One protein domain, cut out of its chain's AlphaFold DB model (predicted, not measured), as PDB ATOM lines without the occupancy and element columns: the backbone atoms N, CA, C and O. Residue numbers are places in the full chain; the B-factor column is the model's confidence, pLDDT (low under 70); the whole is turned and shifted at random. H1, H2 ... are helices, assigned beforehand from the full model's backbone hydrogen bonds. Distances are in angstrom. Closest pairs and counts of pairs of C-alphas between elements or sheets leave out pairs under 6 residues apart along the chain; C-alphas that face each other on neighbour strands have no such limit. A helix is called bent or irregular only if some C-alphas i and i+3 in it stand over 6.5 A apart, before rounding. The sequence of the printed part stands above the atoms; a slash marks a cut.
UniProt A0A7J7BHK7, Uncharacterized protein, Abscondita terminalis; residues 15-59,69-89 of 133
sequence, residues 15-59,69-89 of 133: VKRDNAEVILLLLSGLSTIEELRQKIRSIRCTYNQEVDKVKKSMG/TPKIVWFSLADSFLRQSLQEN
ATOM      1  N   VAL A  15     -25.144   9.849  15.779       94.38
ATOM      2  CA  VAL A  15     -25.708  10.320  17.058       94.38
ATOM      3  C   VAL A  15     -24.697  10.156  18.191       94.38
ATOM      4  O   VAL A  15     -24.504  11.063  18.994       94.38
ATOM      5  N   LYS A  16     -23.998   9.017  18.238       93.75
ATOM      6  CA  LYS A  16     -22.954   8.794  19.247       93.75
ATOM      7  C   LYS A  16     -21.763   9.739  19.066       93.75
ATOM      8  O   LYS A  16     -21.225  10.203  20.068       93.75
ATOM      9  N   ARG A  17     -21.373  10.048  17.823       93.50
ATOM     10  CA  ARG A  17     -20.326  11.044  17.541       93.50
ATOM     11  C   ARG A  17     -20.737  12.445  17.978       93.50
ATOM     12  O   ARG A  17     -19.974  13.075  18.697       93.50
ATOM     13  N   ASP A  18     -21.934  12.885  17.609       94.50
ATOM     14  CA  ASP A  18     -22.440  14.214  17.961       94.50
ATOM     15  C   ASP A  18     -22.528  14.364  19.498       94.50
ATOM     16  O   ASP A  18     -22.057  15.351  20.057       94.50
ATOM     17  N   ASN A  19     -22.995  13.332  20.212       95.12
ATOM     18  CA  ASN A  19     -23.002  13.324  21.681       95.12
ATOM     19  C   ASN A  19     -21.588  13.383  22.287       95.12
ATOM     20  O   ASN A  19     -21.364  14.076  23.279       95.12
ATOM     21  N   ALA A  20     -20.623  12.665  21.707       95.19
ATOM     22  CA  ALA A  20     -19.234  12.716  22.158       95.19
ATOM     23  C   ALA A  20     -18.602  14.098  21.919       95.19
ATOM     24  O   ALA A  20     -17.855  14.578  22.769       95.19
ATOM     25  N   GLU A  21     -18.925  14.758  20.805       95.81
ATOM     26  CA  GLU A  21     -18.478  16.126  20.520       95.81
ATOM     27  C   GLU A  21     -19.026  17.128  21.541       95.81
ATOM     28  O   GLU A  21     -18.276  17.995  21.981       95.81
ATOM     29  N   VAL A  22     -20.275  16.977  21.996       96.06
ATOM     30  CA  VAL A  22     -20.841  17.818  23.070       96.06
ATOM     31  C   VAL A  22     -20.056  17.663  24.376       96.06
ATOM     32  O   VAL A  22     -19.733  18.656  25.028       96.06
ATOM     33  N   ILE A  23     -19.698  16.431  24.749       96.25
ATOM     34  CA  ILE A  23     -18.898  16.167  25.957       96.25
ATOM     35  C   ILE A  23     -17.494  16.767  25.814       96.25
ATOM     36  O   ILE A  23     -16.997  17.423  26.728       96.25
ATOM     37  N   LEU A  24     -16.850  16.573  24.661       96.12
ATOM     38  CA  LEU A  24     -15.526  17.131  24.388       96.12
ATOM     39  C   LEU A  24     -15.535  18.661  24.371       96.12
ATOM     40  O   LEU A  24     -14.586  19.268  24.863       96.12
ATOM     41  N   LEU A  25     -16.597  19.283  23.854       97.25
ATOM     42  CA  LEU A  25     -16.750  20.734  23.854       97.25
ATOM     43  C   LEU A  25     -16.715  21.272  25.288       97.25
ATOM     44  O   LEU A  25     -15.896  22.140  25.587       97.25
ATOM     45  N   LEU A  26     -17.499  20.665  26.189       95.56
ATOM     46  CA  LEU A  26     -17.540  21.023  27.609       95.56
ATOM     47  C   LEU A  26     -16.172  20.880  28.296       95.56
ATOM     48  O   LEU A  26     -15.785  21.741  29.079       95.56
ATOM     49  N   LEU A  27     -15.430  19.810  27.995       96.00
ATOM     50  CA  LEU A  27     -14.107  19.563  28.582       96.00
ATOM     51  C   LEU A  27     -13.015  20.480  28.017       96.00
ATOM     52  O   LEU A  27     -12.052  20.795  28.711       96.00
ATOM     53  N   SER A  28     -13.138  20.873  26.750       93.81
ATOM     54  CA  SER A  28     -12.121  21.658  26.044       93.81
ATOM     55  C   SER A  28     -12.177  23.158  26.340       93.81
ATOM     56  O   SER A  28     -11.185  23.847  26.113       93.81
ATOM     57  N   GLY A  29     -13.319  23.666  26.818       94.38
ATOM     58  CA  GLY A  29     -13.538  25.100  27.027       94.38
ATOM     59  C   GLY A  29     -13.640  25.916  25.731       94.38
ATOM     60  O   GLY A  29     -13.475  27.132  25.768       94.38
ATOM     61  N   LEU A  30     -13.870  25.261  24.586       95.75
ATOM     62  CA  LEU A  30     -14.102  25.924  23.298       95.75
ATOM     63  C   LEU A  30     -15.553  26.413  23.185       95.75
ATOM     64  O   LEU A  30     -16.443  25.914  23.874       95.75
ATOM     65  N   SER A  31     -15.797  27.375  22.292       95.12
ATOM     66  CA  SER A  31     -17.100  28.043  22.198       95.12
ATOM     67  C   SER A  31     -18.083  27.272  21.322       95.12
ATOM     68  O   SER A  31     -19.282  27.259  21.594       95.12
ATOM     69  N   THR A  32     -17.592  26.637  20.252       97.56
ATOM     70  CA  THR A  32     -18.451  25.969  19.264       97.56
ATOM     71  C   THR A  32     -17.942  24.586  18.858       97.56
ATOM     72  O   THR A  32     -16.750  24.279  18.921       97.56
ATOM     73  N   ILE A  33     -18.862  23.741  18.379       96.62
ATOM     74  CA  ILE A  33     -18.536  22.421  17.810       96.62
ATOM     75  C   ILE A  33     -17.613  22.559  16.590       96.62
ATOM     76  O   ILE A  33     -16.747  21.712  16.371       96.62
ATOM     77  N   GLU A  34     -17.765  23.628  15.806       96.94
ATOM     78  CA  GLU A  34     -16.934  23.858  14.624       96.94
ATOM     79  C   GLU A  34     -15.474  24.128  15.005       96.94
ATOM     80  O   GLU A  34     -14.567  23.482  14.478       96.94
ATOM     81  N   GLU A  35     -15.241  24.983  16.005       97.44
ATOM     82  CA  GLU A  35     -13.902  25.218  16.563       97.44
ATOM     83  C   GLU A  35     -13.281  23.927  17.106       97.44
ATOM     84  O   GLU A  35     -12.109  23.635  16.847       97.44
ATOM     85  N   LEU A  36     -14.070  23.119  17.824       97.69
ATOM     86  CA  LEU A  36     -13.634  21.818  18.328       97.69
ATOM     87  C   LEU A  36     -13.187  20.900  17.186       97.69
ATOM     88  O   LEU A  36     -12.086  20.341  17.230       97.69
ATOM     89  N   ARG A  37     -14.005  20.763  16.139       96.06
ATOM     90  CA  ARG A  37     -13.681  19.944  14.961       96.06
ATOM     91  C   ARG A  37     -12.435  20.451  14.250       96.06
ATOM     92  O   ARG A  37     -11.562  19.646  13.907       96.06
ATOM     93  N   GLN A  38     -12.309  21.764  14.076       97.38
ATOM     94  CA  GLN A  38     -11.134  22.381  13.474       97.38
ATOM     95  C   GLN A  38      -9.875  22.106  14.305       97.38
ATOM     96  O   GLN A  38      -8.830  21.764  13.745       97.38
ATOM     97  N   LYS A  39      -9.968  22.165  15.639       97.00
ATOM     98  CA  LYS A  39      -8.844  21.871  16.534       97.00
ATOM     99  C   LYS A  39      -8.441  20.399  16.492       97.00
ATOM    100  O   LYS A  39      -7.254  20.109  16.349       97.00
ATOM    101  N   ILE A  40      -9.406  19.476  16.532       95.69
ATOM    102  CA  ILE A  40      -9.164  18.031  16.367       95.69
ATOM    103  C   ILE A  40      -8.469  17.764  15.028       95.69
ATOM    104  O   ILE A  40      -7.482  17.024  14.971       95.69
ATOM    105  N   ARG A  41      -8.956  18.384  13.946       95.38
ATOM    106  CA  ARG A  41      -8.358  18.259  12.614       95.38
ATOM    107  C   ARG A  41      -6.932  18.804  12.589       95.38
ATOM    108  O   ARG A  41      -6.049  18.111  12.098       95.38
ATOM    109  N   SER A  42      -6.695  19.985  13.158       97.19
ATOM    110  CA  SER A  42      -5.365  20.597  13.250       97.19
ATOM    111  C   SER A  42      -4.370  19.695  13.989       97.19
ATOM    112  O   SER A  42      -3.304  19.417  13.445       97.19
ATOM    113  N   ILE A  43      -4.743  19.153  15.156       96.56
ATOM    114  CA  ILE A  43      -3.900  18.221  15.928       96.56
ATOM    115  C   ILE A  43      -3.553  16.985  15.092       96.56
ATOM    116  O   ILE A  43      -2.388  16.597  15.023       96.56
ATOM    117  N   ARG A  44      -4.544  16.392  14.411       94.94
ATOM    118  CA  ARG A  44      -4.325  15.222  13.548       94.94
ATOM    119  C   ARG A  44      -3.399  15.538  12.374       94.94
ATOM    120  O   ARG A  44      -2.510  14.748  12.082       94.94
ATOM    121  N   CYS A  45      -3.585  16.680  11.713       95.69
ATOM    122  CA  CYS A  45      -2.721  17.110  10.615       95.69
ATOM    123  C   CYS A  45      -1.272  17.284  11.080       95.69
ATOM    124  O   CYS A  45      -0.369  16.750  10.443       95.69
ATOM    125  N   THR A  46      -1.050  17.975  12.201       97.06
ATOM    126  CA  THR A  46       0.293  18.149  12.765       97.06
ATOM    127  C   THR A  46       0.908  16.808  13.154       97.06
ATOM    128  O   THR A  46       2.044  16.541  12.779       97.06
ATOM    129  N   TYR A  47       0.160  15.930  13.827       96.94
ATOM    130  CA  TYR A  47       0.635  14.588  14.169       96.94
ATOM    131  C   TYR A  47       1.063  13.792  12.927       96.94
ATOM    132  O   TYR A  47       2.166  13.256  12.904       96.94
ATOM    133  N   ASN A  48       0.241  13.767  11.873       94.69
ATOM    134  CA  ASN A  48       0.568  13.045  10.643       94.69
ATOM    135  C   ASN A  48       1.836  13.594   9.973       94.69
ATOM    136  O   ASN A  48       2.685  12.815   9.555       94.69
ATOM    137  N   GLN A  49       2.013  14.918   9.937       95.38
ATOM    138  CA  GLN A  49       3.238  15.527   9.409       95.38
ATOM    139  C   GLN A  49       4.478  15.123  10.215       95.38
ATOM    140  O   GLN A  49       5.533  14.873   9.636       95.38
ATOM    141  N   GLU A  50       4.372  15.063  11.543       95.75
ATOM    142  CA  GLU A  50       5.462  14.589  12.400       95.75
ATOM    143  C   GLU A  50       5.768  13.108  12.144       95.75
ATOM    144  O   GLU A  50       6.935  12.748  11.986       95.75
ATOM    145  N   VAL A  51       4.743  12.259  12.008       94.00
ATOM    146  CA  VAL A  51       4.906  10.846  11.629       94.00
ATOM    147  C   VAL A  51       5.601  10.713  10.273       94.00
ATOM    148  O   VAL A  51       6.512   9.900  10.135       94.00
ATOM    149  N   ASP A  52       5.236  11.528   9.284       92.00
ATOM    150  CA  ASP A  52       5.865  11.504   7.962       92.00
ATOM    151  C   ASP A  52       7.339  11.912   8.015       92.00
ATOM    152  O   ASP A  52       8.165  11.322   7.318       92.00
ATOM    153  N   LYS A  53       7.707  12.884   8.861       92.56
ATOM    154  CA  LYS A  53       9.116  13.251   9.089       92.56
ATOM    155  C   LYS A  53       9.897  12.095   9.707       92.56
ATOM    156  O   LYS A  53      10.991  11.791   9.234       92.56
ATOM    157  N   VAL A  54       9.319  11.419  10.705       91.94
ATOM    158  CA  VAL A  54       9.914  10.216  11.309       91.94
ATOM    159  C   VAL A  54      10.114   9.140  10.241       91.94
ATOM    160  O   VAL A  54      11.237   8.673  10.059       91.94
ATOM    161  N   LYS A  55       9.072   8.809   9.465       89.25
ATOM    162  CA  LYS A  55       9.141   7.819   8.375       89.25
ATOM    163  C   LYS A  55      10.229   8.166   7.351       89.25
ATOM    164  O   LYS A  55      11.028   7.306   7.002       89.25
ATOM    165  N   LYS A  56      10.294   9.426   6.903       87.88
ATOM    166  CA  LYS A  56      11.301   9.902   5.936       87.88
ATOM    167  C   LYS A  56      12.725   9.809   6.483       87.88
ATOM    168  O   LYS A  56      13.625   9.435   5.742       87.88
ATOM    169  N   SER A  57      12.923  10.094   7.770       88.25
ATOM    170  CA  SER A  57      14.239   9.987   8.411       88.25
ATOM    171  C   SER A  57      14.735   8.551   8.597       88.25
ATOM    172  O   SER A  57      15.914   8.354   8.844       88.25
ATOM    173  N   MET A  58      13.856   7.552   8.470       85.12
ATOM    174  CA  MET A  58      14.209   6.127   8.530       85.12
ATOM    175  C   MET A  58      14.504   5.529   7.139       85.12
ATOM    176  O   MET A  58      14.709   4.321   7.018       85.12
ATOM    177  N   GLY A  59      14.485   6.346   6.078       79.81
ATOM    178  CA  GLY A  59      14.773   5.926   4.705       79.81
ATOM    179  C   GLY A  59      16.237   5.525   4.479       79.81
ATOM    180  O   GLY A  59      17.137   5.903   5.229       79.81
ATOM    181  N   THR A  69      13.473  13.034  15.588       91.62
ATOM    182  CA  THR A  69      12.664  12.955  16.807       91.62
ATOM    183  C   THR A  69      11.716  14.158  16.870       91.62
ATOM    184  O   THR A  69      12.197  15.298  16.901       91.62
ATOM    185  N   PRO A  70      10.387  13.940  16.907       94.88
ATOM    186  CA  PRO A  70       9.406  15.009  17.061       94.88
ATOM    187  C   PRO A  70       9.671  15.841  18.315       94.88
ATOM    188  O   PRO A  70       9.842  15.310  19.411       94.88
ATOM    189  N   LYS A  71       9.678  17.168  18.162       94.44
ATOM    190  CA  LYS A  71       9.936  18.112  19.270       94.44
ATOM    191  C   LYS A  71       8.663  18.552  19.995       94.44
ATOM    192  O   LYS A  71       8.721  19.315  20.956       94.44
ATOM    193  N   ILE A  72       7.502  18.118  19.513       95.44
ATOM    194  CA  ILE A  72       6.208  18.532  20.042       95.44
ATOM    195  C   ILE A  72       5.913  17.757  21.328       95.44
ATOM    196  O   ILE A  72       5.814  16.535  21.317       95.44
ATOM    197  N   VAL A  73       5.715  18.482  22.431       96.75
ATOM    198  CA  VAL A  73       5.575  17.906  23.783       96.75
ATOM    199  C   VAL A  73       4.417  16.918  23.925       96.75
ATOM    200  O   VAL A  73       4.509  15.964  24.689       96.75
ATOM    201  N   TRP A  74       3.332  17.122  23.178       96.25
ATOM    202  CA  TRP A  74       2.164  16.245  23.206       96.25
ATOM    203  C   TRP A  74       2.264  15.079  22.214       96.25
ATOM    204  O   TRP A  74       1.369  14.237  22.201       96.25
ATOM    205  N   PHE A  75       3.320  15.002  21.391       96.50
ATOM    206  CA  PHE A  75       3.443  13.980  20.348       96.50
ATOM    207  C   PHE A  75       3.394  12.568  20.930       96.50
ATOM    208  O   PHE A  75       2.631  11.749  20.436       96.50
ATOM    209  N   SER A  76       4.142  12.293  22.003       94.94
ATOM    210  CA  SER A  76       4.163  10.971  22.647       94.94
ATOM    211  C   SER A  76       2.784  10.555  23.167       94.94
ATOM    212  O   SER A  76       2.369   9.409  23.002       94.94
ATOM    213  N   LEU A  77       2.042  11.504  23.742       95.56
ATOM    214  CA  LEU A  77       0.673  11.282  24.187       95.56
ATOM    215  C   LEU A  77      -0.247  10.994  22.998       95.56
ATOM    216  O   LEU A  77      -1.005  10.031  23.040       95.56
ATOM    217  N   ALA A  78      -0.160  11.788  21.932       94.94
ATOM    218  CA  ALA A  78      -0.953  11.584  20.726       94.94
ATOM    219  C   ALA A  78      -0.640  10.246  20.045       94.94
ATOM    220  O   ALA A  78      -1.556   9.534  19.639       94.94
ATOM    221  N   ASP A  79       0.633   9.866  19.979       94.31
ATOM    222  CA  ASP A  79       1.079   8.617  19.367       94.31
ATOM    223  C   ASP A  79       0.504   7.389  20.080       94.31
ATOM    224  O   ASP A  79       0.118   6.422  19.422       94.31
ATOM    225  N   SER A  80       0.323   7.464  21.406       92.44
ATOM    226  CA  SER A  80      -0.252   6.367  22.197       92.44
ATOM    227  C   SER A  80      -1.649   5.927  21.735       92.44
ATOM    228  O   SER A  80      -2.004   4.762  21.917       92.44
ATOM    229  N   PHE A  81      -2.431   6.820  21.111       89.69
ATOM    230  CA  PHE A  81      -3.796   6.522  20.659       89.69
ATOM    231  C   PHE A  81      -4.055   6.774  19.163       89.69
ATOM    232  O   PHE A  81      -4.960   6.162  18.597       89.69
ATOM    233  N   LEU A  82      -3.282   7.631  18.486       90.62
ATOM    234  CA  LEU A  82      -3.443   7.894  17.049       90.62
ATOM    235  C   LEU A  82      -2.703   6.884  16.169       90.62
ATOM    236  O   LEU A  82      -3.172   6.604  15.062       90.62
ATOM    237  N   ARG A  83      -1.607   6.280  16.648       87.69
ATOM    238  CA  ARG A  83      -0.794   5.343  15.855       87.69
ATOM    239  C   ARG A  83      -1.595   4.147  15.352       87.69
ATOM    240  O   ARG A  83      -1.433   3.737  14.203       87.69
ATOM    241  N   GLN A  84      -2.492   3.620  16.185       77.88
ATOM    242  CA  GLN A  84      -3.365   2.510  15.805       77.88
ATOM    243  C   GLN A  84      -4.275   2.893  14.628       77.88
ATOM    244  O   GLN A  84      -4.414   2.125  13.680       77.88
ATOM    245  N   SER A  85      -4.831   4.108  14.641       68.75
ATOM    246  CA  SER A  85      -5.725   4.574  13.577       68.75
ATOM    247  C   SER A  85      -5.025   4.760  12.225       68.75
ATOM    248  O   SER A  85      -5.656   4.575  11.188       68.75
ATOM    249  N   LEU A  86      -3.725   5.081  12.211       66.31
ATOM    250  CA  LEU A  86      -2.938   5.193  10.977       66.31
ATOM    251  C   LEU A  86      -2.636   3.826  10.357       66.31
ATOM    252  O   LEU A  86      -2.782   3.663   9.152       66.31
ATOM    253  N   GLN A  87      -2.266   2.835  11.173       62.78
ATOM    254  CA  GLN A  87      -1.937   1.485  10.690       62.78
ATOM    255  C   GLN A  87      -3.134   0.759  10.059       62.78
ATOM    256  O   GLN A  87      -2.957  -0.159   9.263       62.78
ATOM    257  N   GLU A  88      -4.356   1.163  10.408       59.09
ATOM    258  CA  GLU A  88      -5.590   0.623   9.833       59.09
ATOM    259  C   GLU A  88      -5.933   1.224   8.455       59.09
ATOM    260  O   GLU A  88      -6.699   0.614   7.713       59.09
ATOM    261  N   ASN A  89      -5.363   2.384   8.098       54.94
ATOM    262  CA  ASN A  89      -5.664   3.136   6.871       54.94
ATOM    263  C   ASN A  89      -4.501   3.158   5.861       54.94
ATOM    264  O   ASN A  89      -4.471   4.045   5.016       54.94
TER     265      ASN A  89
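Overview. This is residues 15 to 59 and 69 to 89 of the 133 residues of an uncharacterized protein of Abscondita terminalis (UniProt A0A7J7BHK7). One long, straight helix, H2, makes the longest axis, and two shorter helices stand at nearly a right angle to it: H1 makes a corner with its first turn, and H3 crosses it partway along. H1 and H3 are well separated from each other, and with few contacts between the helices the whole is an open frame. The printed part has 66 residues, with three named helices in the order H1, H2, H3 along the chain and no named strand, and its class is all helix. It is loose, with a radius of gyration of the C-alphas of 14.0 A, and elongated, its C-alphas spanning 41 by 24 by 17 A.

Arrangement. The longest helix is H2, residues 33 to 57. H1, residues 15 to 28, touches H2, and H2 touches H1 with residues 33 to 36 alone. The closest C-alphas of H1 and H2, those of Leu 25 and Leu 36, are 6.4 A apart. The lines of H1 and H2 are about perpendicular, at 86 degrees, and their centres are 19.6 A apart. H3, residues 75 to 87, only just touches H2, with 3 pairs of C-alphas within 8 A. H2 touches H3 with Tyr 47 alone, and H3 touches H2 with residues 75 to 79 alone. The closest C-alphas of H2 and H3, those of Tyr 47 and Phe 75, are 6.8 A apart. Their lines are about perpendicular, at 84 degrees, and their centres are 10.7 A apart. H1 and H3 are apart. In H1 and H2 every O i to N i+4 pair is within hydrogen-bond range, while in H3 6 of 9 are.

Along the chain. H2 runs from Ile 33, C-alpha at (-18.536, 22.421, 17.810), to Ser 57, C-alpha at (14.239, 9.987, 8.411), and is 36.3 A long from first to last C-alpha. H1 runs from Val 15, C-alpha at (-25.708, 10.320, 17.058), to Ser 28, over 19.8 A. H3 runs from Phe 75 to Gln 87, C-alpha at (-1.937, 1.485, 10.690), over 16.7 A. H3 is neither bent nor irregular, but only just: C-alphas 80 and 83 are 6.4 A apart.

Size, cuts and confidence. The two C-alphas farthest apart, those of Ser 31 and Gly 59, are 42.6 A apart. The link from H1 to H2, 4 residues, is tight. The link from H2 to H3 is across the cut: residues 60 to 68 are not printed, and C-alphas 59 and 69 are 14.2 A apart. The mean pLDDT of the printed part is 91.6, and residues 85 to 89 of this model are under 70.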